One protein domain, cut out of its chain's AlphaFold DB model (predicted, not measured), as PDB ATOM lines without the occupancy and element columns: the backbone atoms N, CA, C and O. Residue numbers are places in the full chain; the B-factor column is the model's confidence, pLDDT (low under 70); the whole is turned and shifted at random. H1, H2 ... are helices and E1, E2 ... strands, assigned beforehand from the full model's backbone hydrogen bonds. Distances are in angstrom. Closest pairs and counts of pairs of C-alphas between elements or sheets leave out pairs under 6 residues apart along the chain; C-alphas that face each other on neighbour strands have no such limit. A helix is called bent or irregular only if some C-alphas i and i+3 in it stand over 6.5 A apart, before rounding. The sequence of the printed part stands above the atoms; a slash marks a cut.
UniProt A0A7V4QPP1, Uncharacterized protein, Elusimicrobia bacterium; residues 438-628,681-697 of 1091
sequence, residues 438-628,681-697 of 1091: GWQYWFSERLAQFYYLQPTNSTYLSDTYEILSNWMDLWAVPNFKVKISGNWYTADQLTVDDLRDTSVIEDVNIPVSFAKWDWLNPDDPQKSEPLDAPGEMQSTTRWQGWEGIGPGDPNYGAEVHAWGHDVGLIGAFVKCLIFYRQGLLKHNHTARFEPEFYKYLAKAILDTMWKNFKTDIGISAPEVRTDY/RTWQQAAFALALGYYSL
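AT A GLANCE: This is residues 438 to 628 and 681 to 697 of the 1091 residues of an uncharacterized protein of Elusimicrobia bacterium (UniProt A0A7V4QPP1). A body of helices is built round H4, with H1, H5 and H6 packed on it and H2 folded back on H1, and a small curled sheet of four strands packs with E3 on H5. Between E3 and E4 a long loop without named elements, residues 515 to 559, reaches out from the body, and its residues 521 to 526 stick out free. The printed part has 208 residues with six named helices and five named strands, in the order H1 H2 E1 E2 H3 E3 E4 H4 H5 E5 H6; the sheet runs E2 E1 E3 E4, all antiparallel, and the class is mixed. The whole is compact, with a radius of gyration of the C-alphas of 18.1 A and spans of 49 by 47 by 33 A.

IN THESE COORDINATES: H1, residues 438 to 453, begins at C-alpha 438 at (2.609, 18.230, -38.678) and is 22.7 A long. H2, residues 461 to 479, is 25.6 A long, with a kink of 31 degrees near residue 473; it is irregular, with C-alphas 474 and 477 7.0 A apart. E1, residues 481 to 484, E2, residues 487 to 490, and H3, residues 496 to 500, come next. E3, residues 505 to 514, is 25.9 A long, and E4 is residues 560 to 564. H4, residues 567 to 587, is 30.1 A long; H5, residues 595 to 613, is 27.2 A. E5 is residues 622 to 624. H6, residues 682 to 697, is 22.1 A long and ends at C-alpha 697 at (26.460, 21.975, -36.300).

HOW THE PARTS SIT: H4, H5 and H6 form an up-and-down bundle, each running against the one before. H4 and H5, a helical hairpin, touch at a shallow tilt of 18 degrees, closest at C-alphas 574 and 602, 5.1 A. H4 touches H1 at C-alphas 583 and 452, their closest, 4.0 A. H1 and H2, a helical hairpin, touch at a steep tilt of 41 degrees, closest at C-alphas 451 and 464, 6.0 A. H5 runs across the strands, over E1 and E3, at a height over the sheet of 9.4 A. N 483 and O 507 of E1 and E3 are 2.8 A apart, N 482 and O 489 of E1 and E2 2.9 A, and N 512 and O 562 of E3 and E4 3.0 A, within hydrogen-bond range. H3 touches H5, closest at C-alphas 496 and 597, 5.1 A. E5 pairs with no named strand. Every O i to N i+4 pair is within range in H1, H3, H4, H5 and H6, and 12 of 15 in H2.

THE WHOLE: C-alphas 457 and 526 are the farthest apart, 52.3 A. Residues 629 to 680 are not printed, and C-alphas 628 and 681 are 17.2 A apart across the cut. The link from E3 to E4 is long. Residues 515 to 547 have pLDDT under 70.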
ATOM      1  N   GLY A 438       1.618  17.152 -38.579       94.00
ATOM      2  CA  GLY A 438       2.609  18.230 -38.678       94.00
ATOM      3  C   GLY A 438       2.637  19.167 -37.470       94.00
ATOM      4  O   GLY A 438       3.717  19.563 -37.025       94.00
ATOM      5  N   TRP A 439       1.482  19.418 -36.845       95.94
ATOM      6  CA  TRP A 439       1.400  20.229 -35.628       95.94
ATOM      7  C   TRP A 439       2.135  19.618 -34.435       95.94
ATOM      8  O   TRP A 439       2.681  20.360 -33.616       95.94
ATOM      9  N   GLN A 440       2.209  18.284 -34.361       97.06
ATOM     10  CA  GLN A 440       2.967  17.577 -33.326       97.06
ATOM     11  C   GLN A 440       4.454  17.894 -33.450       97.06
ATOM     12  O   GLN A 440       5.111  18.219 -32.461       97.06
ATOM     13  N   TYR A 441       4.972  17.841 -34.676       98.38
ATOM     14  CA  TYR A 441       6.386  18.052 -34.955       98.38
ATOM     15  C   TYR A 441       6.767  19.525 -34.844       98.38
ATOM     16  O   TYR A 441       7.751  19.828 -34.186       98.38
ATOM     17  N   TRP A 442       5.989  20.456 -35.401       98.38
ATOM     18  CA  TRP A 442       6.315  21.885 -35.319       98.38
ATOM     19  C   TRP A 442       6.291  22.430 -33.893       98.38
ATOM     20  O   TRP A 442       7.200  23.170 -33.515       98.38
ATOM     21  N   PHE A 443       5.291  22.064 -33.083       98.56
ATOM     22  CA  PHE A 443       5.272  22.467 -31.677       98.56
ATOM     23  C   PHE A 443       6.466  21.873 -30.913       98.56
ATOM     24  O   PHE A 443       7.194  22.598 -30.231       98.56
ATOM     25  N   SER A 444       6.703  20.568 -31.072       98.62
ATOM     26  CA  SER A 444       7.773  19.860 -30.359       98.62
ATOM     27  C   SER A 444       9.164  20.317 -30.778       98.62
ATOM     28  O   SER A 444      10.070  20.345 -29.956       98.62
ATOM     29  N   GLU A 445       9.334  20.745 -32.025       98.56
ATOM     30  CA  GLU A 445      10.586  21.279 -32.557       98.56
ATOM     31  C   GLU A 445      10.964  22.589 -31.856       98.56
ATOM     32  O   GLU A 445      12.092  22.746 -31.373       98.56
ATOM     33  N   ARG A 446       9.991  23.489 -31.687       98.75
ATOM     34  CA  ARG A 446      10.140  24.738 -30.921       98.75
ATOM     35  C   ARG A 446      10.407  24.452 -29.443       98.75
ATOM     36  O   ARG A 446      11.256  25.101 -28.828       98.75
ATOM     37  N   LEU A 447       9.700  23.472 -28.875       98.69
ATOM     38  CA  LEU A 447       9.858  23.052 -27.482       98.69
ATOM     39  C   LEU A 447      11.236  22.420 -27.225       98.69
ATOM     40  O   LEU A 447      11.855  22.726 -26.209       98.69
ATOM     41  N   ALA A 448      11.749  21.603 -28.148       98.81
ATOM     42  CA  ALA A 448      13.065  20.974 -28.063       98.81
ATOM     43  C   ALA A 448      14.196  22.002 -28.112       98.81
ATOM     44  O   ALA A 448      15.110  21.956 -27.287       98.81
ATOM     45  N   GLN A 449      14.108  22.997 -28.997       98.75
ATOM     46  CA  GLN A 449      15.069  24.099 -28.987       98.75
ATOM     47  C   GLN A 449      14.991  24.907 -27.696       98.75
ATOM     48  O   GLN A 449      16.027  25.229 -27.124       98.75
ATOM     49  N   PHE A 450      13.788  25.215 -27.199       98.62
ATOM     50  CA  PHE A 450      13.643  25.892 -25.909       98.62
ATOM     51  C   PHE A 450      14.241  25.066 -24.757       98.62
ATOM     52  O   PHE A 450      14.965  25.615 -23.923       98.62
ATOM     53  N   TYR A 451      14.018  23.746 -24.757       98.62
ATOM     54  CA  TYR A 451      14.606  22.813 -23.798       98.62
ATOM     55  C   TYR A 451      16.133  22.885 -23.795       98.62
ATOM     56  O   TYR A 451      16.735  23.061 -22.734       98.62
ATOM     57  N   TYR A 452      16.756  22.818 -24.971       98.12
ATOM     58  CA  TYR A 452      18.201  22.949 -25.108       98.12
ATOM     59  C   TYR A 452      18.702  24.341 -24.698       98.12
ATOM     60  O   TYR A 452      19.666  24.464 -23.943       98.12
ATOM     61  N   LEU A 453      18.061  25.412 -25.160       96.12
ATOM     62  CA  LEU A 453      18.601  26.769 -25.067       96.12
ATOM     63  C   LEU A 453      18.469  27.397 -23.679       96.12
ATOM     64  O   LEU A 453      19.307  28.221 -23.301       96.12
ATOM     65  N   GLN A 454      17.476  26.996 -22.885       92.38
ATOM     66  CA  GLN A 454      17.294  27.563 -21.553       92.38
ATOM     67  C   GLN A 454      18.494  27.289 -20.612       92.38
ATOM     68  O   GLN A 454      19.226  26.307 -20.782       92.38
ATOM     69  N   PRO A 455      18.736  28.149 -19.606       91.50
ATOM     70  CA  PRO A 455      19.728  27.892 -18.560       91.50
ATOM     71  C   PRO A 455      19.367  26.678 -17.692       91.50
ATOM     72  O   PRO A 455      18.190  26.431 -17.439       91.50
ATOM     73  N   THR A 456      20.367  25.990 -17.134       91.31
ATOM     74  CA  THR A 456      20.174  24.826 -16.238       91.31
ATOM     75  C   THR A 456      19.396  25.163 -14.958       91.31
ATOM     76  O   THR A 456      18.798  24.294 -14.340       91.31
ATOM     77  N   ASN A 457      19.356  26.438 -14.556       91.38
ATOM     78  CA  ASN A 457      18.564  26.919 -13.418       91.38
ATOM     79  C   ASN A 457      17.212  27.544 -13.823       91.38
ATOM     80  O   ASN A 457      16.612  28.270 -13.028       91.38
ATOM     81  N   SER A 458      16.756  27.323 -15.059       93.50
ATOM     82  CA  SER A 458      15.454  27.793 -15.538       93.50
ATOM     83  C   SER A 458      14.321  27.169 -14.722       93.50
ATOM     84  O   SER A 458      14.269  25.957 -14.527       93.50
ATOM     85  N   THR A 459      13.361  27.991 -14.295       93.62
ATOM     86  CA  THR A 459      12.149  27.524 -13.600       93.62
ATOM     87  C   THR A 459      11.178  26.785 -14.522       93.62
ATOM     88  O   THR A 459      10.244  26.161 -14.031       93.62
ATOM     89  N   TYR A 460      11.398  26.838 -15.839       95.38
ATOM     90  CA  TYR A 460      10.613  26.130 -16.851       95.38
ATOM     91  C   TYR A 460      11.219  24.769 -17.224       95.38
ATOM     92  O   TYR A 460      10.594  24.012 -17.964       95.38
ATOM     93  N   LEU A 461      12.430  24.452 -16.742       96.38
ATOM     94  CA  LEU A 461      13.214  23.312 -17.222       96.38
ATOM     95  C   LEU A 461      12.518  21.972 -16.986       96.38
ATOM     96  O   LEU A 461      12.404  21.186 -17.923       96.38
ATOM     97  N   SER A 462      12.019  21.747 -15.768       95.31
ATOM     98  CA  SER A 462      11.302  20.513 -15.419       95.31
ATOM     99  C   SER A 462      10.057  20.333 -16.284       95.31
ATOM    100  O   SER A 462       9.854  19.264 -16.849       95.31
ATOM    101  N   ASP A 463       9.262  21.394 -16.431       95.56
ATOM    102  CA  ASP A 463       8.020  21.359 -17.201       95.56
ATOM    103  C   ASP A 463       8.280  21.080 -18.678       95.56
ATOM    104  O   ASP A 463       7.666  20.201 -19.274       95.56
ATOM    105  N   THR A 464       9.244  21.797 -19.252       97.69
ATOM    106  CA  THR A 464       9.644  21.631 -20.651       97.69
ATOM    107  C   THR A 464      10.146  20.213 -20.907       97.69
ATOM    108  O   THR A 464       9.772  19.595 -21.900       97.69
ATOM    109  N   TYR A 465      10.985  19.698 -20.004       97.94
ATOM    110  CA  TYR A 465      11.555  18.365 -20.110       97.94
ATOM    111  C   TYR A 465      10.489  17.270 -20.046       97.94
ATOM    112  O   TYR A 465      10.479  16.382 -20.892       97.94
ATOM    113  N   GLU A 466       9.584  17.332 -19.070       97.12
ATOM    114  CA  GLU A 466       8.523  16.339 -18.883       97.12
ATOM    115  C   GLU A 466       7.580  16.289 -20.092       97.12
ATOM    116  O   GLU A 466       7.341  15.221 -20.650       97.12
ATOM    117  N   ILE A 467       7.117  17.451 -20.565       98.44
ATOM    118  CA  ILE A 467       6.242  17.547 -21.743       98.44
ATOM    119  C   ILE A 467       6.930  16.943 -22.974       98.44
ATOM    120  O   ILE A 467       6.337  16.143 -23.700       98.44
ATOM    121  N   LEU A 468       8.186  17.330 -23.216       98.50
ATOM    122  CA  LEU A 468       8.924  16.906 -24.399       98.50
ATOM    123  C   LEU A 468       9.329  15.429 -24.344       98.50
ATOM    124  O   LEU A 468       9.228  14.750 -25.360       98.50
ATOM    125  N   SER A 469       9.767  14.926 -23.187       97.75
ATOM    126  CA  SER A 469      10.133  13.512 -23.013       97.75
ATOM    127  C   SER A 469       8.925  12.598 -23.182       97.75
ATOM    128  O   SER A 469       9.026  11.611 -23.903       97.75
ATOM    129  N   ASN A 470       7.755  12.967 -22.646       97.44
ATOM    130  CA  ASN A 470       6.515  12.230 -22.895       97.44
ATOM    131  C   ASN A 470       6.195  12.154 -24.392       97.44
ATOM    132  O   ASN A 470       5.880  11.082 -24.901       97.44
ATOM    133  N   TRP A 471       6.304  13.270 -25.116       98.44
ATOM    134  CA  TRP A 471       6.069  13.271 -26.560       98.44
ATOM    135  C   TRP A 471       7.113  12.440 -27.318       98.44
ATOM    136  O   TRP A 471       6.748  11.615 -28.152       98.44
ATOM    137  N   MET A 472       8.401  12.615 -27.015       98.25
ATOM    138  CA  MET A 472       9.498  11.942 -27.713       98.25
ATOM    139  C   MET A 472       9.478  10.426 -27.484       98.25
ATOM    140  O   MET A 472       9.477   9.652 -28.443       98.25
ATOM    141  N   ASP A 473       9.428  10.008 -26.219       94.19
ATOM    142  CA  ASP A 473       9.677   8.627 -25.810       94.19
ATOM    143  C   ASP A 473       8.420   7.747 -25.840       94.19
ATOM    144  O   ASP A 473       8.540   6.522 -25.962       94.19
ATOM    145  N   LEU A 474       7.222   8.337 -25.723       95.19
ATOM    146  CA  LEU A 474       5.951   7.598 -25.734       95.19
ATOM    147  C   LEU A 474       5.215   7.685 -27.076       95.19
ATOM    148  O   LEU A 474       4.487   6.751 -27.410       95.19
ATOM    149  N   TRP A 475       5.427   8.751 -27.859       96.56
ATOM    150  CA  TRP A 475       4.709   8.955 -29.118       96.56
ATOM    151  C   TRP A 475       5.615   9.015 -30.351       96.56
ATOM    152  O   TRP A 475       5.472   8.181 -31.242       96.56
ATOM    153  N   ALA A 476       6.544   9.969 -30.432       97.81
ATOM    154  CA  ALA A 476       7.251  10.266 -31.676       97.81
ATOM    155  C   ALA A 476       8.167   9.118 -32.126       97.81
ATOM    156  O   ALA A 476       8.050   8.661 -33.262       97.81
ATOM    157  N   VAL A 477       9.032   8.613 -31.236       97.81
ATOM    158  CA  VAL A 477       9.918   7.476 -31.542       97.81
ATOM    159  C   VAL A 477       9.112   6.186 -31.779       97.81
ATOM    160  O   VAL A 477       9.331   5.556 -32.814       97.81
ATOM    161  N   PRO A 478       8.128   5.805 -30.935       96.50
ATOM    162  CA  PRO A 478       7.331   4.595 -31.176       96.50
ATOM    163  C   PRO A 478       6.455   4.616 -32.436       96.50
ATOM    164  O   PRO A 478       6.046   3.561 -32.907       96.50
ATOM    165  N   ASN A 479       6.145   5.791 -32.997       95.88
ATOM    166  CA  ASN A 479       5.354   5.892 -34.227       95.88
ATOM    167  C   ASN A 479       6.196   6.147 -35.486       95.88
ATOM    168  O   ASN A 479       5.656   6.056 -36.592       95.88
ATOM    169  N   PHE A 480       7.494   6.435 -35.352       98.12
ATOM    170  CA  PHE A 480       8.401   6.554 -36.490       98.12
ATOM    171  C   PHE A 480       8.802   5.170 -37.001       98.12
ATOM    172  O   PHE A 480       9.137   4.294 -36.205       98.12
ATOM    173  N   LYS A 481       8.780   4.962 -38.320       98.06
ATOM    174  CA  LYS A 481       9.065   3.661 -38.936       98.06
ATOM    175  C   LYS A 481      10.372   3.682 -39.720       98.06
ATOM    176  O   LYS A 481      10.643   4.625 -40.458       98.06
ATOM    177  N   VAL A 482      11.143   2.606 -39.604       98.25
ATOM    178  CA  VAL A 482      12.406   2.372 -40.318       98.25
ATOM    179  C   VAL A 482      12.337   0.999 -40.979       98.25
ATOM    180  O   VAL A 482      11.870   0.036 -40.370       98.25
ATOM    181  N   LYS A 483      12.773   0.903 -42.234       98.06
ATOM    182  CA  LYS A 483      12.759  -0.340 -43.003       98.06
ATOM    183  C   LYS A 483      14.155  -0.946 -43.098       98.06
ATOM    184  O   LYS A 483      15.071  -0.294 -43.592       98.06
ATOM    185  N   ILE A 484      14.297  -2.199 -42.665       95.69
ATOM    186  CA  ILE A 484      15.556  -2.958 -42.690       95.69
ATOM    187  C   ILE A 484      15.264  -4.370 -43.204       95.69
ATOM    188  O   ILE A 484      14.364  -5.048 -42.703       95.69
ATOM    189  N   SER A 485      16.029  -4.832 -44.198       93.56
ATOM    190  CA  SER A 485      15.892  -6.178 -44.784       93.56
ATOM    191  C   SER A 485      14.453  -6.512 -45.210       93.56
ATOM    192  O   SER A 485      13.920  -7.578 -44.891       93.56
ATOM    193  N   GLY A 486      13.788  -5.575 -45.885       94.75
ATOM    194  CA  GLY A 486      12.408  -5.700 -46.352       94.75
ATOM    195  C   GLY A 486      11.315  -5.514 -45.290       94.75
ATOM    196  O   GLY A 486      10.149  -5.386 -45.670       94.75
ATOM    197  N   ASN A 487      11.649  -5.451 -43.996       96.62
ATOM    198  CA  ASN A 487      10.681  -5.374 -42.898       96.62
ATOM    199  C   ASN A 487      10.623  -3.975 -42.277       96.62
ATOM    200  O   ASN A 487      11.646  -3.315 -42.121       96.62
ATOM    201  N   TRP A 488       9.419  -3.543 -41.897       97.19
ATOM    202  CA  TRP A 488       9.199  -2.291 -41.172       97.19
ATOM    203  C   TRP A 488       9.265  -2.515 -39.663       97.19
ATOM    204  O   TRP A 488       8.547  -3.361 -39.133       97.19
ATOM    205  N   TYR A 489      10.063  -1.695 -38.990       97.81
ATOM    206  CA  TYR A 489      10.186  -1.621 -37.539       97.81
ATOM    207  C   TYR A 489       9.756  -0.238 -37.067       97.81
ATOM    208  O   TYR A 489       9.961   0.750 -37.776       97.81
ATOM    209  N   THR A 490       9.175  -0.146 -35.874       97.62
ATOM    210  CA  THR A 490       9.092   1.147 -35.185       97.62
ATOM    211  C   THR A 490      10.462   1.484 -34.606       97.62
ATOM    212  O   THR A 490      11.218   0.587 -34.236       97.62
ATOM    213  N   ALA A 491      10.827   2.764 -34.545       97.19
ATOM    214  CA  ALA A 491      12.182   3.151 -34.152       97.19
ATOM    215  C   ALA A 491      12.532   2.701 -32.723       97.19
ATOM    216  O   ALA A 491      13.685   2.388 -32.454       97.19
ATOM    217  N   ASP A 492      11.548   2.578 -31.826       96.94
ATOM    218  CA  ASP A 492      11.757   2.073 -30.464       96.94
ATOM    219  C   ASP A 492      12.060   0.567 -30.369       96.94
ATOM    220  O   ASP A 492      12.393   0.083 -29.286       96.94
ATOM    221  N   GLN A 493      11.952  -0.173 -31.475       97.25
ATOM    222  CA  GLN A 493      12.362  -1.577 -31.578       97.25
ATOM    223  C   GLN A 493      13.832  -1.737 -31.983       97.25
ATOM    224  O   GLN A 493      14.334  -2.860 -31.979       97.25
ATOM    225  N   LEU A 494      14.504  -0.646 -32.357       95.81
ATOM    226  CA  LEU A 494      15.866  -0.656 -32.881       95.81
ATOM    227  C   LEU A 494      16.892  -0.299 -31.805       95.81
ATOM    228  O   LEU A 494      16.615   0.448 -30.865       95.81
ATOM    229  N   THR A 495      18.101  -0.823 -31.968       92.56
ATOM    230  CA  THR A 495      19.265  -0.479 -31.148       92.56
ATOM    231  C   THR A 495      20.110   0.611 -31.811       92.56
ATOM    232  O   THR A 495      19.933   0.941 -32.984       92.56
ATOM    233  N   VAL A 496      21.070   1.168 -31.067       87.56
ATOM    234  CA  VAL A 496      22.066   2.092 -31.635       87.56
ATOM    235  C   VAL A 496      22.859   1.444 -32.766       87.56
ATOM    236  O   VAL A 496      23.125   2.107 -33.766       87.56
ATOM    237  N   ASP A 497      23.210   0.164 -32.642       84.44
ATOM    238  CA  ASP A 497      23.992  -0.536 -33.664       84.44
ATOM    239  C   ASP A 497      23.186  -0.739 -34.956       84.44
ATOM    240  O   ASP A 497      23.738  -0.551 -36.040       84.44
ATOM    241  N   ASP A 498      21.875  -1.002 -34.857       90.88
ATOM    242  CA  ASP A 498      20.980  -1.091 -36.025       90.88
ATOM    243  C   ASP A 498      20.896   0.241 -36.792       90.88
ATOM    244  O   ASP A 498      20.774   0.257 -38.015       90.88
ATOM    245  N   LEU A 499      20.953   1.368 -36.073       91.00
ATOM    246  CA  LEU A 499      20.842   2.716 -36.643       91.00
ATOM    247  C   LEU A 499      22.184   3.287 -37.122       91.00
ATOM    248  O   LEU A 499      22.204   4.237 -37.910       91.00
ATOM    249  N   ARG A 500      23.309   2.745 -36.638       82.81
ATOM    250  CA  ARG A 500      24.654   3.256 -36.936       82.81
ATOM    251  C   ARG A 500      25.058   2.989 -38.384       82.81
ATOM    252  O   ARG A 500      25.613   3.881 -39.029       82.81
ATOM    253  N   ASP A 501      24.774   1.792 -38.896       81.25
ATOM    254  CA  ASP A 501      25.019   1.443 -40.296       81.25
ATOM    255  C   ASP A 501      23.819   1.822 -41.172       81.25
ATOM    256  O   ASP A 501      22.907   1.039 -41.430       81.25
ATOM    257  N   THR A 502      23.835   3.046 -41.690       87.00
ATOM    258  CA  THR A 502      22.761   3.552 -42.551       87.00
ATOM    259  C   THR A 502      22.704   2.861 -43.919       87.00
ATOM    260  O   THR A 502      21.752   3.085 -44.666       87.00
ATOM    261  N   SER A 503      23.687   2.026 -44.287       83.81
ATOM    262  CA  SER A 503      23.683   1.313 -45.571       83.81
ATOM    263  C   SER A 503      22.641   0.191 -45.623       83.81
ATOM    264  O   SER A 503      22.129  -0.110 -46.706       83.81
ATOM    265  N   VAL A 504      22.277  -0.368 -44.462       89.50
ATOM    266  CA  VAL A 504      21.258  -1.423 -44.326       89.50
ATOM    267  C   VAL A 504      19.831  -0.879 -44.230       89.50
ATOM    268  O   VAL A 504      18.871  -1.646 -44.330       89.50
ATOM    269  N   ILE A 505      19.684   0.437 -44.045       95.25
ATOM    270  CA  ILE A 505      18.388   1.103 -43.952       95.25
ATOM    271  C   ILE A 505      17.877   1.384 -45.366       95.25
ATOM    272  O   ILE A 505      18.511   2.058 -46.186       95.25
ATOM    273  N   GLU A 506      16.718   0.806 -45.667       97.31
ATOM    274  CA  GLU A 506      16.111   0.851 -46.993       97.31
ATOM    275  C   GLU A 506      15.207   2.065 -47.164       97.31
ATOM    276  O   GLU A 506      15.197   2.658 -48.239       97.31
ATOM    277  N   ASP A 507      14.427   2.399 -46.136       97.88
ATOM    278  CA  ASP A 507      13.396   3.434 -46.185       97.88
ATOM    279  C   ASP A 507      12.999   3.895 -44.769       97.88
ATOM    280  O   ASP A 507      13.257   3.202 -43.780       97.88
ATOM    281  N   VAL A 508      12.353   5.055 -44.665       97.56
ATOM    282  CA  VAL A 508      11.829   5.618 -43.412       97.56
ATOM    283  C   VAL A 508      10.433   6.192 -43.623       97.56
ATOM    284  O   VAL A 508      10.111   6.627 -44.716       97.56
ATOM    285  N   ASN A 509       9.598   6.207 -42.583       95.38
ATOM    286  CA  ASN A 509       8.219   6.682 -42.674       95.38
ATOM    287  C   ASN A 509       7.799   7.428 -41.405       95.38
ATOM    288  O   ASN A 509       7.938   6.918 -40.289       95.38
ATOM    289  N   ILE A 510       7.228   8.618 -41.584       96.50
ATOM    290  CA  ILE A 510       6.744   9.477 -40.502       96.50
ATOM    291  C   ILE A 510       5.206   9.474 -40.457       96.50
ATOM    292  O   ILE A 510       4.574   9.448 -41.512       96.50
ATOM    293  N   PRO A 511       4.575   9.502 -39.271       93.56
ATOM    294  CA  PRO A 511       3.153   9.808 -39.138       93.56
ATOM    295  C   PRO A 511       2.769  11.120 -39.831       93.56
ATOM    296  O   PRO A 511       3.357  12.166 -39.546       93.56
ATOM    297  N   VAL A 512       1.749  11.084 -40.691       88.69
ATOM    298  CA  VAL A 512       1.244  12.272 -41.408       88.69
ATOM    299  C   VAL A 512      -0.177  12.664 -40.996       88.69
ATOM    300  O   VAL A 512      -0.516  13.847 -41.053       88.69
ATOM    301  N   SER A 513      -0.983  11.724 -40.495       81.00
ATOM    302  CA  SER A 513      -2.353  11.997 -40.042       81.00
ATOM    303  C   SER A 513      -2.809  11.123 -38.870       81.00
ATOM    304  O   SER A 513      -2.280  10.034 -38.632       81.00
ATOM    305  N   PHE A 514      -3.822  11.608 -38.149       72.81
ATOM    306  CA  PHE A 514      -4.553  10.901 -37.098       72.81
ATOM    307  C   PHE A 514      -5.932  10.435 -37.584       72.81
ATOM    308  O   PHE A 514      -6.573  11.127 -38.369       72.81
ATOM    309  N   ALA A 515      -6.407   9.289 -37.082       57.62
ATOM    310  CA  ALA A 515      -7.663   8.669 -37.517       57.62
ATOM    311  C   ALA A 515      -8.901   9.294 -36.853       57.62
ATOM    312  O   ALA A 515      -9.896   9.504 -37.540       57.62
ATOM    313  N   LYS A 516      -8.835   9.559 -35.534       59.06
ATOM    314  CA  LYS A 516      -9.815  10.247 -34.658       59.06
ATOM    315  C   LYS A 516      -9.209  10.436 -33.252       59.06
ATOM    316  O   LYS A 516      -8.291   9.702 -32.884       59.06
ATOM    317  N   TRP A 517      -9.719  11.404 -32.481       52.75
ATOM    318  CA  TRP A 517      -9.293  11.705 -31.095       52.75
ATOM    319  C   TRP A 517     -10.184  11.050 -30.008       52.75
ATOM    320  O   TRP A 517      -9.987  11.272 -28.810       52.75
ATOM    321  N   ASP A 518     -11.111  10.182 -30.426       47.12
ATOM    322  CA  ASP A 518     -12.141   9.545 -29.604       47.12
ATOM    323  C   ASP A 518     -12.039   8.005 -29.688       47.12
ATOM    324  O   ASP A 518     -11.679   7.444 -30.726       47.12
ATOM    325  N   TRP A 519     -12.337   7.293 -28.593       44.97
ATOM    326  CA  TRP A 519     -12.196   5.832 -28.516       44.97
ATOM    327  C   TRP A 519     -13.019   5.079 -29.570       44.97
ATOM    328  O   TRP A 519     -14.239   5.215 -29.673       44.97
ATOM    329  N   LEU A 520     -12.330   4.152 -30.235       44.00
ATOM    330  CA  LEU A 520     -12.898   2.954 -30.836       44.00
ATOM    331  C   LEU A 520     -13.677   2.176 -29.768       44.00
ATOM    332  O   LEU A 520     -13.084   1.536 -28.899       44.00
ATOM    333  N   ASN A 521     -15.002   2.160 -29.870       39.91
ATOM    334  CA  ASN A 521     -15.722   0.957 -29.483       39.91
ATOM    335  C   ASN A 521     -15.326  -0.112 -30.520       39.91
ATOM    336  O   ASN A 521     -15.652   0.078 -31.694       39.91
ATOM    337  N   PRO A 522     -14.613  -1.192 -30.152       43.00
ATOM    338  CA  PRO A 522     -14.220  -2.227 -31.113       43.00
ATOM    339  C   PRO A 522     -15.423  -2.877 -31.823       43.00
ATOM    340  O   PRO A 522     -15.242  -3.508 -32.860       43.00
ATOM    341  N   ASP A 523     -16.638  -2.674 -31.300       43.81
ATOM    342  CA  ASP A 523     -17.890  -3.244 -31.797       43.81
ATOM    343  C   ASP A 523     -18.773  -2.270 -32.617       43.81
ATOM    344  O   ASP A 523     -19.900  -2.634 -32.954       43.81
ATOM    345  N   ASP A 524     -18.321  -1.046 -32.944       45.00
ATOM    346  CA  ASP A 524     -19.100  -0.091 -33.765       45.00
ATOM    347  C   ASP A 524     -18.548   0.045 -35.207       45.00
ATOM    348  O   ASP A 524     -17.712   0.911 -35.483       45.00
ATOM    349  N   PRO A 525     -19.024  -0.780 -36.163       41.59
ATOM    350  CA  PRO A 525     -18.587  -0.744 -37.559       41.59
ATOM    351  C   PRO A 525     -19.097   0.476 -38.348       41.59
ATOM    352  O   PRO A 525     -18.760   0.602 -39.521       41.59
ATOM    353  N   GLN A 526     -19.914   1.362 -37.756       40.53
ATOM    354  CA  GLN A 526     -20.422   2.571 -38.426       40.53
ATOM    355  C   GLN A 526     -19.612   3.839 -38.111       40.53
ATOM    356  O   GLN A 526     -19.897   4.892 -38.676       40.53
ATOM    357  N   LYS A 527     -18.597   3.769 -37.238       44.56
ATOM    358  CA  LYS A 527     -17.779   4.937 -36.843       44.56
ATOM    359  C   LYS A 527     -16.312   4.868 -37.266       44.56
ATOM    360  O   LYS A 527     -15.553   5.796 -36.979       44.56
ATOM    361  N   SER A 528     -15.934   3.825 -38.000       37.44
ATOM    362  CA  SER A 528     -14.590   3.598 -38.543       37.44
ATOM    363  C   SER A 528     -14.246   4.442 -39.775       37.44
ATOM    364  O   SER A 528     -13.236   4.166 -40.417       37.44
ATOM    365  N   GLU A 529     -15.067   5.428 -40.152       40.66
ATOM    366  CA  GLU A 529     -14.719   6.288 -41.285       40.66
ATOM    367  C   GLU A 529     -13.543   7.208 -40.918       40.66
ATOM    368  O   GLU A 529     -13.601   7.855 -39.859       40.66
ATOM    369  N   PRO A 530     -12.473   7.226 -41.735       41.31
ATOM    370  CA  PRO A 530     -11.277   8.018 -41.480       41.31
ATOM    371  C   PRO A 530     -11.608   9.512 -41.488       41.31
ATOM    372  O   PRO A 530     -12.401   9.972 -42.304       41.31
ATOM    373  N   LEU A 531     -10.997  10.284 -40.585       44.69
ATOM    374  CA  LEU A 531     -10.874  11.719 -40.816       44.69
ATOM    375  C   LEU A 531      -9.775  11.917 -41.856       44.69
ATOM    376  O   LEU A 531      -8.616  11.571 -41.630       44.69
ATOM    377  N   ASP A 532     -10.173  12.436 -43.007       46.88
ATOM    378  CA  ASP A 532      -9.308  12.578 -44.164       46.88
ATOM    379  C   ASP A 532      -8.080  13.459 -43.861       46.88
ATOM    380  O   ASP A 532      -8.190  14.583 -43.353       46.88
ATOM    381  N   ALA A 533      -6.889  12.964 -44.202       45.41
ATOM    382  CA  ALA A 533      -5.690  13.790 -44.270       45.41
ATOM    383  C   ALA A 533      -5.811  14.800 -45.432       45.41
ATOM    384  O   ALA A 533      -6.530  14.521 -46.394       45.41
ATOM    385  N   PRO A 534      -5.038  15.906 -45.445       43.38
ATOM    386  CA  PRO A 534      -5.009  16.857 -46.566       43.38
ATOM    387  C   PRO A 534      -4.713  16.255 -47.961       43.38
ATOM    388  O   PRO A 534      -4.837  16.975 -48.944       43.38
ATOM    389  N   GLY A 535      -4.328  14.972 -48.067       42.72
ATOM    390  CA  GLY A 535      -4.130  14.229 -49.327       42.72
ATOM    391  C   GLY A 535      -5.054  13.016 -49.554       42.72
ATOM    392  O   GLY A 535      -5.095  12.466 -50.658       42.72
ATOM    393  N   GLU A 536      -5.814  12.592 -48.539       47.44
ATOM    394  CA  GLU A 536      -6.608  11.346 -48.552       47.44
ATOM    395  C   GLU A 536      -8.126  11.591 -48.587       47.44
ATOM    396  O   GLU A 536      -8.894  10.649 -48.418       47.44
ATOM    397  N   MET A 537      -8.566  12.836 -48.838       50.53
ATOM    398  CA  MET A 537      -9.988  13.204 -48.843       50.53
ATOM    399  C   MET A 537     -10.809  12.446 -49.882       50.53
ATOM    400  O   MET A 537     -10.934  12.875 -51.030       50.53
ATOM    401  N   GLN A 538     -11.430  11.354 -49.439       39.84
ATOM    402  CA  GLN A 538     -12.510  10.676 -50.153       39.84
ATOM    403  C   GLN A 538     -13.853  10.797 -49.423       39.84
ATOM    404  O   GLN A 538     -14.889  10.546 -50.043       39.84
ATOM    405  N   SER A 539     -13.876  11.188 -48.141       43.38
ATOM    406  CA  SER A 539     -15.116  11.280 -47.367       43.38
ATOM    407  C   SER A 539     -15.796  12.650 -47.509       43.38
ATOM    408  O   SER A 539     -15.170  13.704 -47.591       43.38
ATOM    409  N   THR A 540     -17.130  12.653 -47.507       43.94
ATOM    410  CA  THR A 540     -17.960  13.870 -47.425       43.94
ATOM    411  C   THR A 540     -18.201  14.322 -45.974       43.94
ATOM    412  O   THR A 540     -18.999  15.230 -45.722       43.94
ATOM    413  N   THR A 541     -17.593  13.648 -44.992       51.00
ATOM    414  CA  THR A 541     -17.905  13.808 -43.567       51.00
ATOM    415  C   THR A 541     -17.092  14.926 -42.927       51.00
ATOM    416  O   THR A 541     -16.025  14.720 -42.363       51.00
ATOM    417  N   ARG A 542     -17.654  16.135 -42.975       64.00
ATOM    418  CA  ARG A 542     -17.177  17.297 -42.211       64.00
ATOM    419  C   ARG A 542     -17.291  17.041 -40.709       64.00
ATOM    420  O   ARG A 542     -18.309  16.483 -40.279       64.00
ATOM    421  N   TRP A 543     -16.336  17.509 -39.905       66.19
ATOM    422  CA  TRP A 543     -16.499  17.467 -38.449       66.19
ATOM    423  C   TRP A 543     -17.695  18.335 -38.030       66.19
ATOM    424  O   TRP A 543     -17.882  19.452 -38.516       66.19
ATOM    425  N   GLN A 544     -18.563  17.787 -37.179       63.00
ATOM    426  CA  GLN A 544     -19.868  18.386 -36.866       63.00
ATOM    427  C   GLN A 544     -19.911  19.099 -35.506       63.00
ATOM    428  O   GLN A 544     -20.945  19.679 -35.193       63.00
ATOM    429  N   GLY A 545     -18.842  19.049 -34.704       62.66
ATOM    430  CA  GLY A 545     -18.832  19.549 -33.326       62.66
ATOM    431  C   GLY A 545     -18.167  18.580 -32.339       62.66
ATOM    432  O   GLY A 545     -17.833  17.453 -32.690       62.66
ATOM    433  N   TRP A 546     -17.989  19.017 -31.084       68.19
ATOM    434  CA  TRP A 546     -17.470  18.212 -29.960       68.19
ATOM    435  C   TRP A 546     -18.079  16.814 -29.860       68.19
ATOM    436  O   TRP A 546     -19.300  16.655 -29.841       68.19
ATOM    437  N   GLU A 547     -17.213  15.823 -29.668       65.75
ATOM    438  CA  GLU A 547     -17.595  14.410 -29.703       65.75
ATOM    439  C   GLU A 547     -17.769  13.780 -28.305       65.75
ATOM    440  O   GLU A 547     -18.316  12.687 -28.181       65.75
ATOM    441  N   GLY A 548     -17.442  14.512 -27.229       70.25
ATOM    442  CA  GLY A 548     -17.686  14.083 -25.845       70.25
ATOM    443  C   GLY A 548     -16.444  13.665 -25.058       70.25
ATOM    444  O   GLY A 548     -16.541  13.577 -23.836       70.25
ATOM    445  N   ILE A 549     -15.300  13.457 -25.716       77.31
ATOM    446  CA  ILE A 549     -14.057  12.962 -25.106       77.31
ATOM    447  C   ILE A 549     -12.956  14.025 -25.191       77.31
ATOM    448  O   ILE A 549     -12.771  14.675 -26.213       77.31
ATOM    449  N   GLY A 550     -12.188  14.206 -24.116       82.50
ATOM    450  CA  GLY A 550     -11.027  15.100 -24.104       82.50
ATOM    451  C   GLY A 550     -10.227  15.004 -22.807       82.50
ATOM    452  O   GLY A 550     -10.447  14.078 -22.025       82.50
ATOM    453  N   PRO A 551      -9.318  15.959 -22.542       88.00
ATOM    454  CA  PRO A 551      -8.461  15.946 -21.361       88.00
ATOM    455  C   PRO A 551      -9.182  15.610 -20.051       88.00
ATOM    456  O   PRO A 551     -10.179  16.236 -19.693       88.00
ATOM    457  N   GLY A 552      -8.646  14.633 -19.316       85.56
ATOM    458  CA  GLY A 552      -9.226  14.129 -18.066       85.56
ATOM    459  C   GLY A 552     -10.201  12.956 -18.229       85.56
ATOM    460  O   GLY A 552     -10.523  12.318 -17.228       85.56
ATOM    461  N   ASP A 553     -10.625  12.625 -19.453       86.88
ATOM    462  CA  ASP A 553     -11.397  11.411 -19.738       86.88
ATOM    463  C   ASP A 553     -10.467  10.183 -19.873       86.88
ATOM    464  O   ASP A 553      -9.454  10.273 -20.575       86.88
ATOM    465  N   PRO A 554     -10.781   9.021 -19.260       84.81
ATOM    466  CA  PRO A 554     -10.013   7.777 -19.423       84.81
ATOM    467  C   PRO A 554      -9.855   7.304 -20.876       84.81
ATOM    468  O   PRO A 554      -8.934   6.550 -21.184       84.81
ATOM    469  N   ASN A 555     -10.745   7.740 -21.766       81.69
ATOM    470  CA  ASN A 555     -10.750   7.404 -23.183       81.69
ATOM    471  C   ASN A 555     -10.096   8.481 -24.060       81.69
ATOM    472  O   ASN A 555     -10.101   8.364 -25.282       81.69
ATOM    473  N   TYR A 556      -9.528   9.537 -23.482       85.62
ATOM    474  CA  TYR A 556      -8.804  10.525 -24.270       85.62
ATOM    475  C   TYR A 556      -7.533   9.916 -24.865       85.62
ATOM    476  O   TYR A 556      -6.694   9.401 -24.124       85.62
ATOM    477  N   GLY A 557      -7.381   9.961 -26.188       85.25
ATOM    478  CA  GLY A 557      -6.256   9.334 -26.872       85.25
ATOM    479  C   GLY A 557      -6.059   9.822 -28.301       85.25
ATOM    480  O   GLY A 557      -6.843  10.611 -28.818       85.25
ATOM    481  N   ALA A 558      -4.996   9.334 -28.934       84.81
ATOM    482  CA  ALA A 558      -4.660   9.612 -30.325       84.81
ATOM    483  C   ALA A 558      -4.262   8.323 -31.057       84.81
ATOM    484  O   ALA A 558      -3.597   7.448 -30.495       84.81
ATOM    485  N   GLU A 559      -4.621   8.214 -32.333       82.75
ATOM    486  CA  GLU A 559      -4.253   7.083 -33.187       82.75
ATOM    487  C   GLU A 559      -3.753   7.564 -34.542       82.75
ATOM    488  O   GLU A 559      -4.468   8.274 -35.248       82.75
ATOM    489  N   VAL A 560      -2.533   7.164 -34.907       84.62
ATOM    490  CA  VAL A 560      -1.969   7.445 -36.231       84.62
ATOM    491  C   VAL A 560      -2.752   6.665 -37.284       84.62
ATOM    492  O   VAL A 560      -2.910   5.450 -37.170       84.62
ATOM    493  N   HIS A 561      -3.223   7.374 -38.306       81.25
ATOM    494  CA  HIS A 561      -3.944   6.802 -39.438       81.25
ATOM    495  C   HIS A 561      -2.997   6.409 -40.565       81.25
ATOM    496  O   HIS A 561      -2.988   5.256 -40.996       81.25
ATOM    497  N   ALA A 562      -2.177   7.365 -41.006       82.94
ATOM    498  CA  ALA A 562      -1.307   7.203 -42.156       82.94
ATOM    499  C   ALA A 562       0.142   7.587 -41.844       82.94
ATOM    500  O   ALA A 562       0.441   8.442 -41.001       82.94
ATOM    501  N   TRP A 563       1.042   6.944 -42.583       90.31
ATOM    502  CA  TRP A 563       2.475   7.212 -42.602       90.31
ATOM    503  C   TRP A 563       2.892   7.580 -44.021       90.31
ATOM    504  O   TRP A 563       2.342   7.039 -44.977       90.31
ATOM    505  N   GLY A 564       3.888   8.447 -44.149       91.94
ATOM    506  CA  GLY A 564       4.460   8.803 -45.440       91.94
ATOM    507  C   GLY A 564       5.822   9.469 -45.309       91.94
ATOM    508  O   GLY A 564       6.486   9.380 -44.274       91.94
ATOM    509  N   HIS A 565       6.207  10.182 -46.363       95.38
ATOM    510  CA  HIS A 565       7.535  10.774 -46.536       95.38
ATOM    511  C   HIS A 565       7.503  12.306 -46.562       95.38
ATOM    512  O   HIS A 565       8.271  12.927 -47.296       95.38
ATOM    513  N   ASP A 566       6.606  12.938 -45.794       95.94
ATOM    514  CA  ASP A 566       6.523  14.404 -45.747       95.94
ATOM    515  C   ASP A 566       7.866  14.998 -45.296       95.94
ATOM    516  O   ASP A 566       8.281  14.902 -44.136       95.94
ATOM    517  N   VAL A 567       8.554  15.622 -46.253       96.88
ATOM    518  CA  VAL A 567       9.928  16.103 -46.099       96.88
ATOM    519  C   VAL A 567      10.032  17.197 -45.037       96.88
ATOM    520  O   VAL A 567      11.021  17.269 -44.304       96.88
ATOM    521  N   GLY A 568       9.002  18.034 -44.912       95.19
ATOM    522  CA  GLY A 568       8.976  19.101 -43.919       95.19
ATOM    523  C   GLY A 568       8.811  18.569 -42.501       95.19
ATOM    524  O   GLY A 568       9.511  19.019 -41.588       95.19
ATOM    525  N   LEU A 569       7.928  17.583 -42.325       97.31
ATOM    526  CA  LEU A 569       7.718  16.887 -41.052       97.31
ATOM    527  C   LEU A 569       8.970  16.127 -40.631       97.31
ATOM    528  O   LEU A 569       9.392  16.232 -39.480       97.31
ATOM    529  N   ILE A 570       9.618  15.441 -41.573       98.00
ATOM    530  CA  ILE A 570      10.891  14.763 -41.329       98.00
ATOM    531  C   ILE A 570      11.967  15.762 -40.897       98.00
ATOM    532  O   ILE A 570      12.635  15.551 -39.885       98.00
ATOM    533  N   GLY A 571      12.097  16.886 -41.605       98.31
ATOM    534  CA  GLY A 571      13.027  17.943 -41.221       98.31
ATOM    535  C   GLY A 571      12.746  18.487 -39.816       98.31
ATOM    536  O   GLY A 571      13.678  18.767 -39.060       98.31
ATOM    537  N   ALA A 572      11.479  18.658 -39.428       98.50
ATOM    538  CA  ALA A 572      11.110  19.067 -38.070       98.50
ATOM    539  C   ALA A 572      11.454  17.990 -37.026       98.50
ATOM    540  O   ALA A 572      12.056  18.318 -36.005       98.50
ATOM    541  N   PHE A 573      11.160  16.716 -37.298       98.75
ATOM    542  CA  PHE A 573      11.453  15.618 -36.378       98.75
ATOM    543  C   PHE A 573      12.953  15.423 -36.145       98.75
ATOM    544  O   PHE A 573      13.377  15.285 -35.001       98.75
ATOM    545  N   VAL A 574      13.775  15.505 -37.195       98.81
ATOM    546  CA  VAL A 574      15.239  15.460 -37.060       98.81
ATOM    547  C   VAL A 574      15.739  16.582 -36.148       98.81
ATOM    548  O   VAL A 574      16.541  16.329 -35.252       98.81
ATOM    549  N   LYS A 575      15.220  17.808 -36.299       98.75
ATOM    550  CA  LYS A 575      15.543  18.908 -35.376       98.75
ATOM    551  C   LYS A 575      15.096  18.599 -33.941       98.75
ATOM    552  O   LYS A 575      15.863  18.864 -33.019       98.75
ATOM    553  N   CYS A 576      13.921  17.992 -33.732       98.69
ATOM    554  CA  CYS A 576      13.509  17.527 -32.402       98.69
ATOM    555  C   CYS A 576      14.518  16.539 -31.803       98.69
ATOM    556  O   CYS A 576      14.884  16.705 -30.645       98.69
ATOM    557  N   LEU A 577      14.967  15.536 -32.569       98.75
ATOM    558  CA  LEU A 577      15.926  14.521 -32.113       98.75
ATOM    559  C   LEU A 577      17.255  15.156 -31.688       98.75
ATOM    560  O   LEU A 577      17.727  14.897 -30.581       98.75
ATOM    561  N   ILE A 578      17.797  16.045 -32.529       98.56
ATOM    562  CA  ILE A 578      19.028  16.796 -32.248       98.56
ATOM    563  C   ILE A 578      18.855  17.598 -30.956       98.56
ATOM    564  O   ILE A 578      19.577  17.394 -29.985       98.56
ATOM    565  N   PHE A 579      17.863  18.487 -30.884       98.62
ATOM    566  CA  PHE A 579      17.742  19.380 -29.733       98.62
ATOM    567  C   PHE A 579      17.302  18.682 -28.448       98.62
ATOM    568  O   PHE A 579      17.684  19.120 -27.361       98.62
ATOM    569  N   TYR A 580      16.557  17.582 -28.544       98.56
ATOM    570  CA  TYR A 580      16.268  16.741 -27.392       98.56
ATOM    571  C   TYR A 580      17.557  16.127 -26.839       98.56
ATOM    572  O   TYR A 580      17.849  16.331 -25.661       98.56
ATOM    573  N   ARG A 581      18.386  15.500 -27.688       97.31
ATOM    574  CA  ARG A 581      19.705  14.968 -27.302       97.31
ATOM    575  C   ARG A 581      20.593  16.042 -26.677       97.31
ATOM    576  O   ARG A 581      21.103  15.856 -25.574       97.31
ATOM    577  N   GLN A 582      20.744  17.183 -27.346       96.12
ATOM    578  CA  GLN A 582      21.571  18.287 -26.856       96.12
ATOM    579  C   GLN A 582      21.072  18.815 -25.502       96.12
ATOM    580  O   GLN A 582      21.869  19.151 -24.625       96.12
ATOM    581  N   GLY A 583      19.753  18.863 -25.297       97.00
ATOM    582  CA  GLY A 583      19.158  19.204 -24.010       97.00
ATOM    583  C   GLY A 583      19.438  18.162 -22.919       97.00
ATOM    584  O   GLY A 583      19.813  18.554 -21.813       97.00
ATOM    585  N   LEU A 584      19.335  16.862 -23.227       96.50
ATOM    586  CA  LEU A 584      19.667  15.779 -22.288       96.50
ATOM    587  C   LEU A 584      21.111  15.900 -21.798       96.50
ATOM    588  O   LEU A 584      21.353  15.885 -20.592       96.50
ATOM    589  N   LEU A 585      22.051  16.088 -22.730       93.38
ATOM    590  CA  LEU A 585      23.476  16.239 -22.434       93.38
ATOM    591  C   LEU A 585      23.755  17.496 -21.605       93.38
ATOM    592  O   LEU A 585      24.425  17.428 -20.576       93.38
ATOM    593  N   LYS A 586      23.205  18.645 -22.014       93.38
ATOM    594  CA  LYS A 586      23.425  19.927 -21.331       93.38
ATOM    595  C   LYS A 586      22.889  19.937 -19.899       93.38
ATOM    596  O   LYS A 586      23.501  20.548 -19.022       93.38
ATOM    597  N   HIS A 587      21.732  19.319 -19.666       94.69
ATOM    598  CA  HIS A 587      21.044  19.358 -18.369       94.69
ATOM    599  C   HIS A 587      21.248  18.094 -17.530       94.69
ATOM    600  O   HIS A 587      20.754  18.036 -16.408       94.69
ATOM    601  N   ASN A 588      21.995  17.109 -18.043       92.38
ATOM    602  CA  ASN A 588      22.226  15.813 -17.404       92.38
ATOM    603  C   ASN A 588      20.911  15.103 -17.016       92.38
ATOM    604  O   ASN A 588      20.757  14.596 -15.904       92.38
ATOM    605  N   HIS A 589      19.933  15.131 -17.924       94.50
ATOM    606  CA  HIS A 589      18.648  14.445 -17.769       94.50
ATOM    607  C   HIS A 589      18.702  13.048 -18.410       94.50
ATOM    608  O   HIS A 589      19.434  12.825 -19.371       94.50
ATOM    609  N   THR A 590      17.899  12.112 -17.904       91.25
ATOM    610  CA  THR A 590      17.845  10.719 -18.388       91.25
ATOM    611  C   THR A 590      16.557  10.434 -19.152       91.25
ATOM    612  O   THR A 590      15.483  10.542 -18.562       91.25
ATOM    613  N   ALA A 591      16.660   9.992 -20.401       93.81
ATOM    614  CA  ALA A 591      15.524   9.614 -21.244       93.81
ATOM    615  C   ALA A 591      15.307   8.090 -21.314       93.81
ATOM    616  O   ALA A 591      16.078   7.322 -20.732       93.81
ATOM    617  N   ARG A 592      14.270   7.648 -22.043       94.25
ATOM    618  CA  ARG A 592      14.022   6.221 -22.332       94.25
ATOM    619  C   ARG A 592      15.167   5.578 -23.120       94.25
ATOM    620  O   ARG A 592      15.472   4.411 -22.878       94.25
ATOM    621  N   PHE A 593      15.778   6.319 -24.044       94.69
ATOM    622  CA  PHE A 593      16.908   5.862 -24.853       94.69
ATOM    623  C   PHE A 593      18.176   6.642 -24.506       94.69
ATOM    624  O   PHE A 593      18.124   7.772 -24.017       94.69
ATOM    625  N   GLU A 594      19.338   6.039 -24.754       90.94
ATOM    626  CA  GLU A 594      20.612   6.729 -24.565       90.94
ATOM    627  C   GLU A 594      20.798   7.859 -25.594       90.94
ATOM    628  O   GLU A 594      20.289   7.752 -26.710       90.94
ATOM    629  N   PRO A 595      21.538   8.940 -25.270       91.56
ATOM    630  CA  PRO A 595      21.724  10.079 -26.173       91.56
ATOM    631  C   PRO A 595      22.157   9.701 -27.599       91.56
ATOM    632  O   PRO A 595      21.701  10.316 -28.563       91.56
ATOM    633  N   GLU A 596      22.992   8.671 -27.751       87.75
ATOM    634  CA  GLU A 596      23.463   8.196 -29.058       87.75
ATOM    635  C   GLU A 596      22.338   7.650 -29.945       87.75
ATOM    636  O   GLU A 596      22.380   7.842 -31.159       87.75
ATOM    637  N   PHE A 597      21.286   7.063 -29.372       95.94
ATOM    638  CA  PHE A 597      20.129   6.596 -30.137       95.94
ATOM    639  C   PHE A 597      19.499   7.725 -30.958       95.94
ATOM    640  O   PHE A 597      19.261   7.566 -32.154       95.94
ATOM    641  N   TYR A 598      19.289   8.895 -30.351       97.56
ATOM    642  CA  TYR A 598      18.674  10.031 -31.041       97.56
ATOM    643  C   TYR A 598      19.585  10.602 -32.142       97.56
ATOM    644  O   TYR A 598      19.080  10.987 -33.198       97.56
ATOM    645  N   LYS A 599      20.914  10.600 -31.932       94.25
ATOM    646  CA  LYS A 599      21.905  10.988 -32.954       94.25
ATOM    647  C   LYS A 599      21.827  10.062 -34.166       94.25
ATOM    648  O   LYS A 599      21.635  10.536 -35.284       94.25
ATOM    649  N   TYR A 600      21.922   8.750 -33.955       94.75
ATOM    650  CA  TYR A 600      21.925   7.794 -35.064       94.75
ATOM    651  C   TYR A 600      20.555   7.649 -35.731       94.75
ATOM    652  O   TYR A 600      20.505   7.463 -36.944       94.75
ATOM    653  N   LEU A 601      19.447   7.841 -35.008       98.00
ATOM    654  CA  LEU A 601      18.128   7.936 -35.634       98.00
ATOM    655  C   LEU A 601      18.038   9.165 -36.550       98.00
ATOM    656  O   LEU A 601      17.619   9.041 -37.697       98.00
ATOM    657  N   ALA A 602      18.485  10.340 -36.093       98.38
ATOM    658  CA  ALA A 602      18.542  11.538 -36.932       98.38
ATOM    659  C   ALA A 602      19.417  11.318 -38.181       98.38
ATOM    660  O   ALA A 602      18.995  11.648 -39.293       98.38
ATOM    661  N   LYS A 603      20.588  10.691 -38.008       95.50
ATOM    662  CA  LYS A 603      21.501  10.315 -39.095       95.50
ATOM    663  C   LYS A 603      20.828   9.408 -40.126       95.50
ATOM    664  O   LYS A 603      20.823   9.716 -41.316       95.50
ATOM    665  N   ALA A 604      20.230   8.313 -39.654       96.12
ATOM    666  CA  ALA A 604      19.528   7.328 -40.466       96.12
ATOM    667  C   ALA A 604      18.428   7.970 -41.311       96.12
ATOM    668  O   ALA A 604      18.321   7.695 -42.506       96.12
ATOM    669  N   ILE A 605      17.648   8.870 -40.711       98.38
ATOM    670  CA  ILE A 605      16.583   9.596 -41.398       98.38
ATOM    671  C   ILE A 605      17.158  10.494 -42.495       98.38
ATOM    672  O   ILE A 605      16.721  10.409 -43.642       98.38
ATOM    673  N   LEU A 606      18.145  11.334 -42.170       98.44
ATOM    674  CA  LEU A 606      18.744  12.257 -43.136       98.44
ATOM    675  C   LEU A 606      19.401  11.518 -44.306       98.44
ATOM    676  O   LEU A 606      19.223  11.919 -45.454       98.44
ATOM    677  N   ASP A 607      20.137  10.440 -44.031       96.69
ATOM    678  CA  ASP A 607      20.805   9.640 -45.061       96.69
ATOM    679  C   ASP A 607      19.821   8.904 -45.956       96.69
ATOM    680  O   ASP A 607      19.973   8.934 -47.177       96.69
ATOM    681  N   THR A 608      18.794   8.292 -45.370       97.69
ATOM    682  CA  THR A 608      17.777   7.564 -46.133       97.69
ATOM    683  C   THR A 608      16.978   8.519 -47.010       97.69
ATOM    684  O   THR A 608      16.795   8.260 -48.199       97.69
ATOM    685  N   MET A 609      16.575   9.670 -46.464       98.19
ATOM    686  CA  MET A 609      15.856  10.682 -47.232       98.19
ATOM    687  C   MET A 609      16.699  11.249 -48.372       98.19
ATOM    688  O   MET A 609      16.215  11.375 -49.495       98.19
ATOM    689  N   TRP A 610      17.976  11.541 -48.115       97.88
ATOM    690  CA  TRP A 610      18.888  12.028 -49.145       97.88
ATOM    691  C   TRP A 610      19.151  10.987 -50.239       97.88
ATOM    692  O   TRP A 610      19.214  11.325 -51.416       97.88
ATOM    693  N   LYS A 611      19.290   9.711 -49.867       96.06
ATOM    694  CA  LYS A 611      19.517   8.604 -50.803       96.06
ATOM    695  C   LYS A 611      18.306   8.348 -51.702       96.06
ATOM    696  O   LYS A 611      18.488   8.127 -52.896       96.06
ATOM    697  N   ASN A 612      17.100   8.359 -51.137       96.56
ATOM    698  CA  ASN A 612      15.901   7.876 -51.824       96.56
ATOM    699  C   ASN A 612      15.070   8.986 -52.483       96.56
ATOM    700  O   ASN A 612      14.393   8.718 -53.472       96.56
ATOM    701  N   PHE A 613      15.101  10.209 -51.942       97.75
ATOM    702  CA  PHE A 613      14.158  11.278 -52.307       97.75
ATOM    703  C   PHE A 613      14.830  12.575 -52.759       97.75
ATOM    704  O   PHE A 613      14.158  13.578 -52.998       97.75
ATOM    705  N   LYS A 614      16.159  12.592 -52.895       97.31
ATOM    706  CA  LYS A 614      16.836  13.700 -53.567       97.31
ATOM    707  C   LYS A 614      16.441  13.719 -55.048       97.31
ATOM    708  O   LYS A 614      16.483  12.697 -55.728       97.31
ATOM    709  N   THR A 615      16.102  14.899 -55.546       96.25
ATOM    710  CA  THR A 615      15.807  15.177 -56.955       96.25
ATOM    711  C   THR A 615      16.852  16.143 -57.522       96.25
ATOM    712  O   THR A 615      17.654  16.714 -56.782       96.25
ATOM    713  N   ASP A 616      16.825  16.391 -58.833       90.25
ATOM    714  CA  ASP A 616      17.666  17.428 -59.457       90.25
ATOM    715  C   ASP A 616      17.304  18.851 -58.987       90.25
ATOM    716  O   ASP A 616      18.073  19.793 -59.165       90.25
ATOM    717  N   ILE A 617      16.116  19.017 -58.396       92.19
ATOM    718  CA  ILE A 617      15.575  20.303 -57.947       92.19
ATOM    719  C   ILE A 617      15.838  20.527 -56.457       92.19
ATOM    720  O   ILE A 617      16.028  21.671 -56.055       92.19
ATOM    721  N   GLY A 618      15.831  19.472 -55.641       96.38
ATOM    722  CA  GLY A 618      15.886  19.549 -54.183       96.38
ATOM    723  C   GLY A 618      15.658  18.180 -53.547       96.38
ATOM    724  O   GLY A 618      16.316  17.207 -53.904       96.38
ATOM    725  N   ILE A 619      14.731  18.096 -52.598       97.62
ATOM    726  CA  ILE A 619      14.322  16.844 -51.959       97.62
ATOM    727  C   ILE A 619      12.795  16.733 -51.937       97.62
ATOM    728  O   ILE A 619      12.101  17.639 -51.479       97.62
ATOM    729  N   SER A 620      12.246  15.645 -52.466       97.44
ATOM    730  CA  SER A 620      10.800  15.454 -52.570       97.44
ATOM    731  C   SER A 620      10.448  13.978 -52.706       97.44
ATOM    732  O   SER A 620      11.138  13.224 -53.391       97.44
ATOM    733  N   ALA A 621       9.353  13.579 -52.067       95.75
ATOM    734  CA  ALA A 621       8.779  12.254 -52.207       95.75
ATOM    735  C   ALA A 621       7.457  12.332 -52.988       95.75
ATOM    736  O   ALA A 621       6.739  13.330 -52.865       95.75
ATOM    737  N   PRO A 622       7.111  11.307 -53.786       94.38
ATOM    738  CA  PRO A 622       5.793  11.216 -54.398       94.38
ATOM    739  C   PRO A 622       4.681  11.183 -53.340       94.38
ATOM    740  O   PRO A 622       4.746  10.406 -52.391       94.38
ATOM    741  N   GLU A 623       3.643  11.988 -53.533       91.12
ATOM    742  CA  GLU A 623       2.439  12.014 -52.702       91.12
ATOM    743  C   GLU A 623       1.191  11.869 -53.577       91.12
ATOM    744  O   GLU A 623       1.077  12.487 -54.638       91.12
ATOM    745  N   VAL A 624       0.245  11.041 -53.133       88.75
ATOM    746  CA  VAL A 624      -1.046  10.872 -53.807       88.75
ATOM    747  C   VAL A 624      -2.019  11.916 -53.264       88.75
ATOM    748  O   VAL A 624      -2.198  12.035 -52.055       88.75
ATOM    749  N   ARG A 625      -2.650  12.669 -54.165       88.56
ATOM    750  CA  ARG A 625      -3.573  13.770 -53.871       88.56
ATOM    751  C   ARG A 625      -4.994  13.428 -54.270       88.56
ATOM    752  O   ARG A 625      -5.577  14.038 -55.166       88.56
ATOM    753  N   THR A 626      -5.546  12.405 -53.624       84.06
ATOM    754  CA  THR A 626      -6.924  11.963 -53.902       84.06
ATOM    755  C   THR A 626      -7.951  13.067 -53.644       84.06
ATOM    756  O   THR A 626      -8.971  13.129 -54.328       84.06
ATOM    757  N   ASP A 627      -7.619  14.017 -52.767       84.12
ATOM    758  CA  ASP A 627      -8.370  15.240 -52.507       84.12
ATOM    759  C   ASP A 627      -8.578  16.114 -53.762       84.12
ATOM    760  O   ASP A 627      -9.533  16.889 -53.825       84.12
ATOM    761  N   TYR A 628      -7.771  15.953 -54.820       90.50
ATOM    762  CA  TYR A 628      -7.899  16.733 -56.062       90.50
ATOM    763  C   TYR A 628      -9.124  16.350 -56.893       90.50
ATOM    764  O   TYR A 628      -9.449  17.036 -57.866       90.50
ATOM    765  N   ARG A 681       7.783  22.058 -52.088       98.38
ATOM    766  CA  ARG A 681       7.320  23.144 -51.213       98.38
ATOM    767  C   ARG A 681       8.522  23.833 -50.589       98.38
ATOM    768  O   ARG A 681       9.339  23.176 -49.942       98.38
ATOM    769  N   THR A 682       8.628  25.148 -50.737       98.31
ATOM    770  CA  THR A 682       9.821  25.901 -50.321       98.31
ATOM    771  C   THR A 682      10.066  25.790 -48.819       98.31
ATOM    772  O   THR A 682      11.212  25.648 -48.391       98.31
ATOM    773  N   TRP A 683       9.002  25.770 -48.008       97.94
ATOM    774  CA  TRP A 683       9.117  25.571 -46.563       97.94
ATOM    775  C   TRP A 683       9.611  24.158 -46.203       97.94
ATOM    776  O   TRP A 683      10.419  24.029 -45.287       97.94
ATOM    777  N   GLN A 684       9.207  23.110 -46.941       98.00
ATOM    778  CA  GLN A 684       9.700  21.738 -46.729       98.00
ATOM    779  C   GLN A 684      11.186  21.637 -47.084       98.00
ATOM    780  O   GLN A 684      11.962  21.079 -46.306       98.00
ATOM    781  N   GLN A 685      11.597  22.243 -48.207       98.56
ATOM    782  CA  GLN A 685      13.009  22.307 -48.601       98.56
ATOM    783  C   GLN A 685      13.841  23.001 -47.515       98.56
ATOM    784  O   GLN A 685      14.854  22.468 -47.065       98.56
ATOM    785  N   ALA A 686      13.386  24.167 -47.042       98.56
ATOM    786  CA  ALA A 686      14.057  24.914 -45.984       98.56
ATOM    787  C   ALA A 686      14.082  24.141 -44.655       98.56
ATOM    788  O   ALA A 686      15.110  24.110 -43.986       98.56
ATOM    789  N   ALA A 687      12.988  23.475 -44.272       98.62
ATOM    790  CA  ALA A 687      12.909  22.695 -43.041       98.62
ATOM    791  C   ALA A 687      13.900  21.521 -43.025       98.62
ATOM    792  O   ALA A 687      14.507  21.273 -41.976       98.62
ATOM    793  N   PHE A 688      14.068  20.829 -44.158       98.75
ATOM    794  CA  PHE A 688      15.040  19.746 -44.316       98.75
ATOM    795  C   PHE A 688      16.477  20.274 -44.413       98.75
ATOM    796  O   PHE A 688      17.364  19.736 -43.756       98.75
ATOM    797  N   ALA A 689      16.709  21.383 -45.128       98.75
ATOM    798  CA  ALA A 689      18.008  22.058 -45.143       98.75
ATOM    799  C   ALA A 689      18.438  22.462 -43.726       98.75
ATOM    800  O   ALA A 689      19.521  22.103 -43.282       98.75
ATOM    801  N   LEU A 690      17.560  23.112 -42.958       98.81
ATOM    802  CA  LEU A 690      17.825  23.450 -41.560       98.81
ATOM    803  C   LEU A 690      18.154  22.209 -40.716       98.81
ATOM    804  O   LEU A 690      18.991  22.292 -39.828       98.81
ATOM    805  N   ALA A 691      17.529  21.058 -40.984       98.75
ATOM    806  CA  ALA A 691      17.852  19.810 -40.294       98.75
ATOM    807  C   ALA A 691      19.269  19.310 -40.627       98.75
ATOM    808  O   ALA A 691      20.011  18.970 -39.708       98.75
ATOM    809  N   LEU A 692      19.667  19.334 -41.906       98.56
ATOM    810  CA  LEU A 692      21.038  19.031 -42.341       98.56
ATOM    811  C   LEU A 692      22.055  19.978 -41.693       98.56
ATOM    812  O   LEU A 692      23.066  19.532 -41.157       98.56
ATOM    813  N   GLY A 693      21.765  21.281 -41.700       97.19
ATOM    814  CA  GLY A 693      22.635  22.288 -41.106       97.19
ATOM    815  C   GLY A 693      22.753  22.125 -39.592       97.19
ATOM    816  O   GLY A 693      23.860  22.119 -39.068       97.19
ATOM    817  N   TYR A 694      21.654  21.891 -38.870       97.62
ATOM    818  CA  TYR A 694      21.726  21.606 -37.435       97.62
ATOM    819  C   TYR A 694      22.451  20.299 -37.120       97.62
ATOM    820  O   TYR A 694      23.214  20.267 -36.158       97.62
ATOM    821  N   TYR A 695      22.266  19.250 -37.925       96.00
ATOM    822  CA  TYR A 695      23.014  18.007 -37.749       96.00
ATOM    823  C   TYR A 695      24.518  18.259 -37.930       96.00
ATOM    824  O   TYR A 695      25.303  17.905 -37.055       96.00
ATOM    825  N   SER A 696      24.906  18.998 -38.978       92.06
ATOM    826  CA  SER A 696      26.291  19.449 -39.182       92.06
ATOM    827  C   SER A 696      26.845  20.243 -37.994       92.06
ATOM    828  O   SER A 696      27.997  20.079 -37.610       92.06
ATOM    829  N   LEU A 697      26.026  21.101 -37.385       89.62
ATOM    830  CA  LEU A 697      26.460  21.975 -36.300       89.62
ATOM    831  C   LEU A 697      26.508  21.316 -34.921       89.62
ATOM    832  O   LEU A 697      27.157  21.884 -34.043       89.62
TER     833      LEU A 697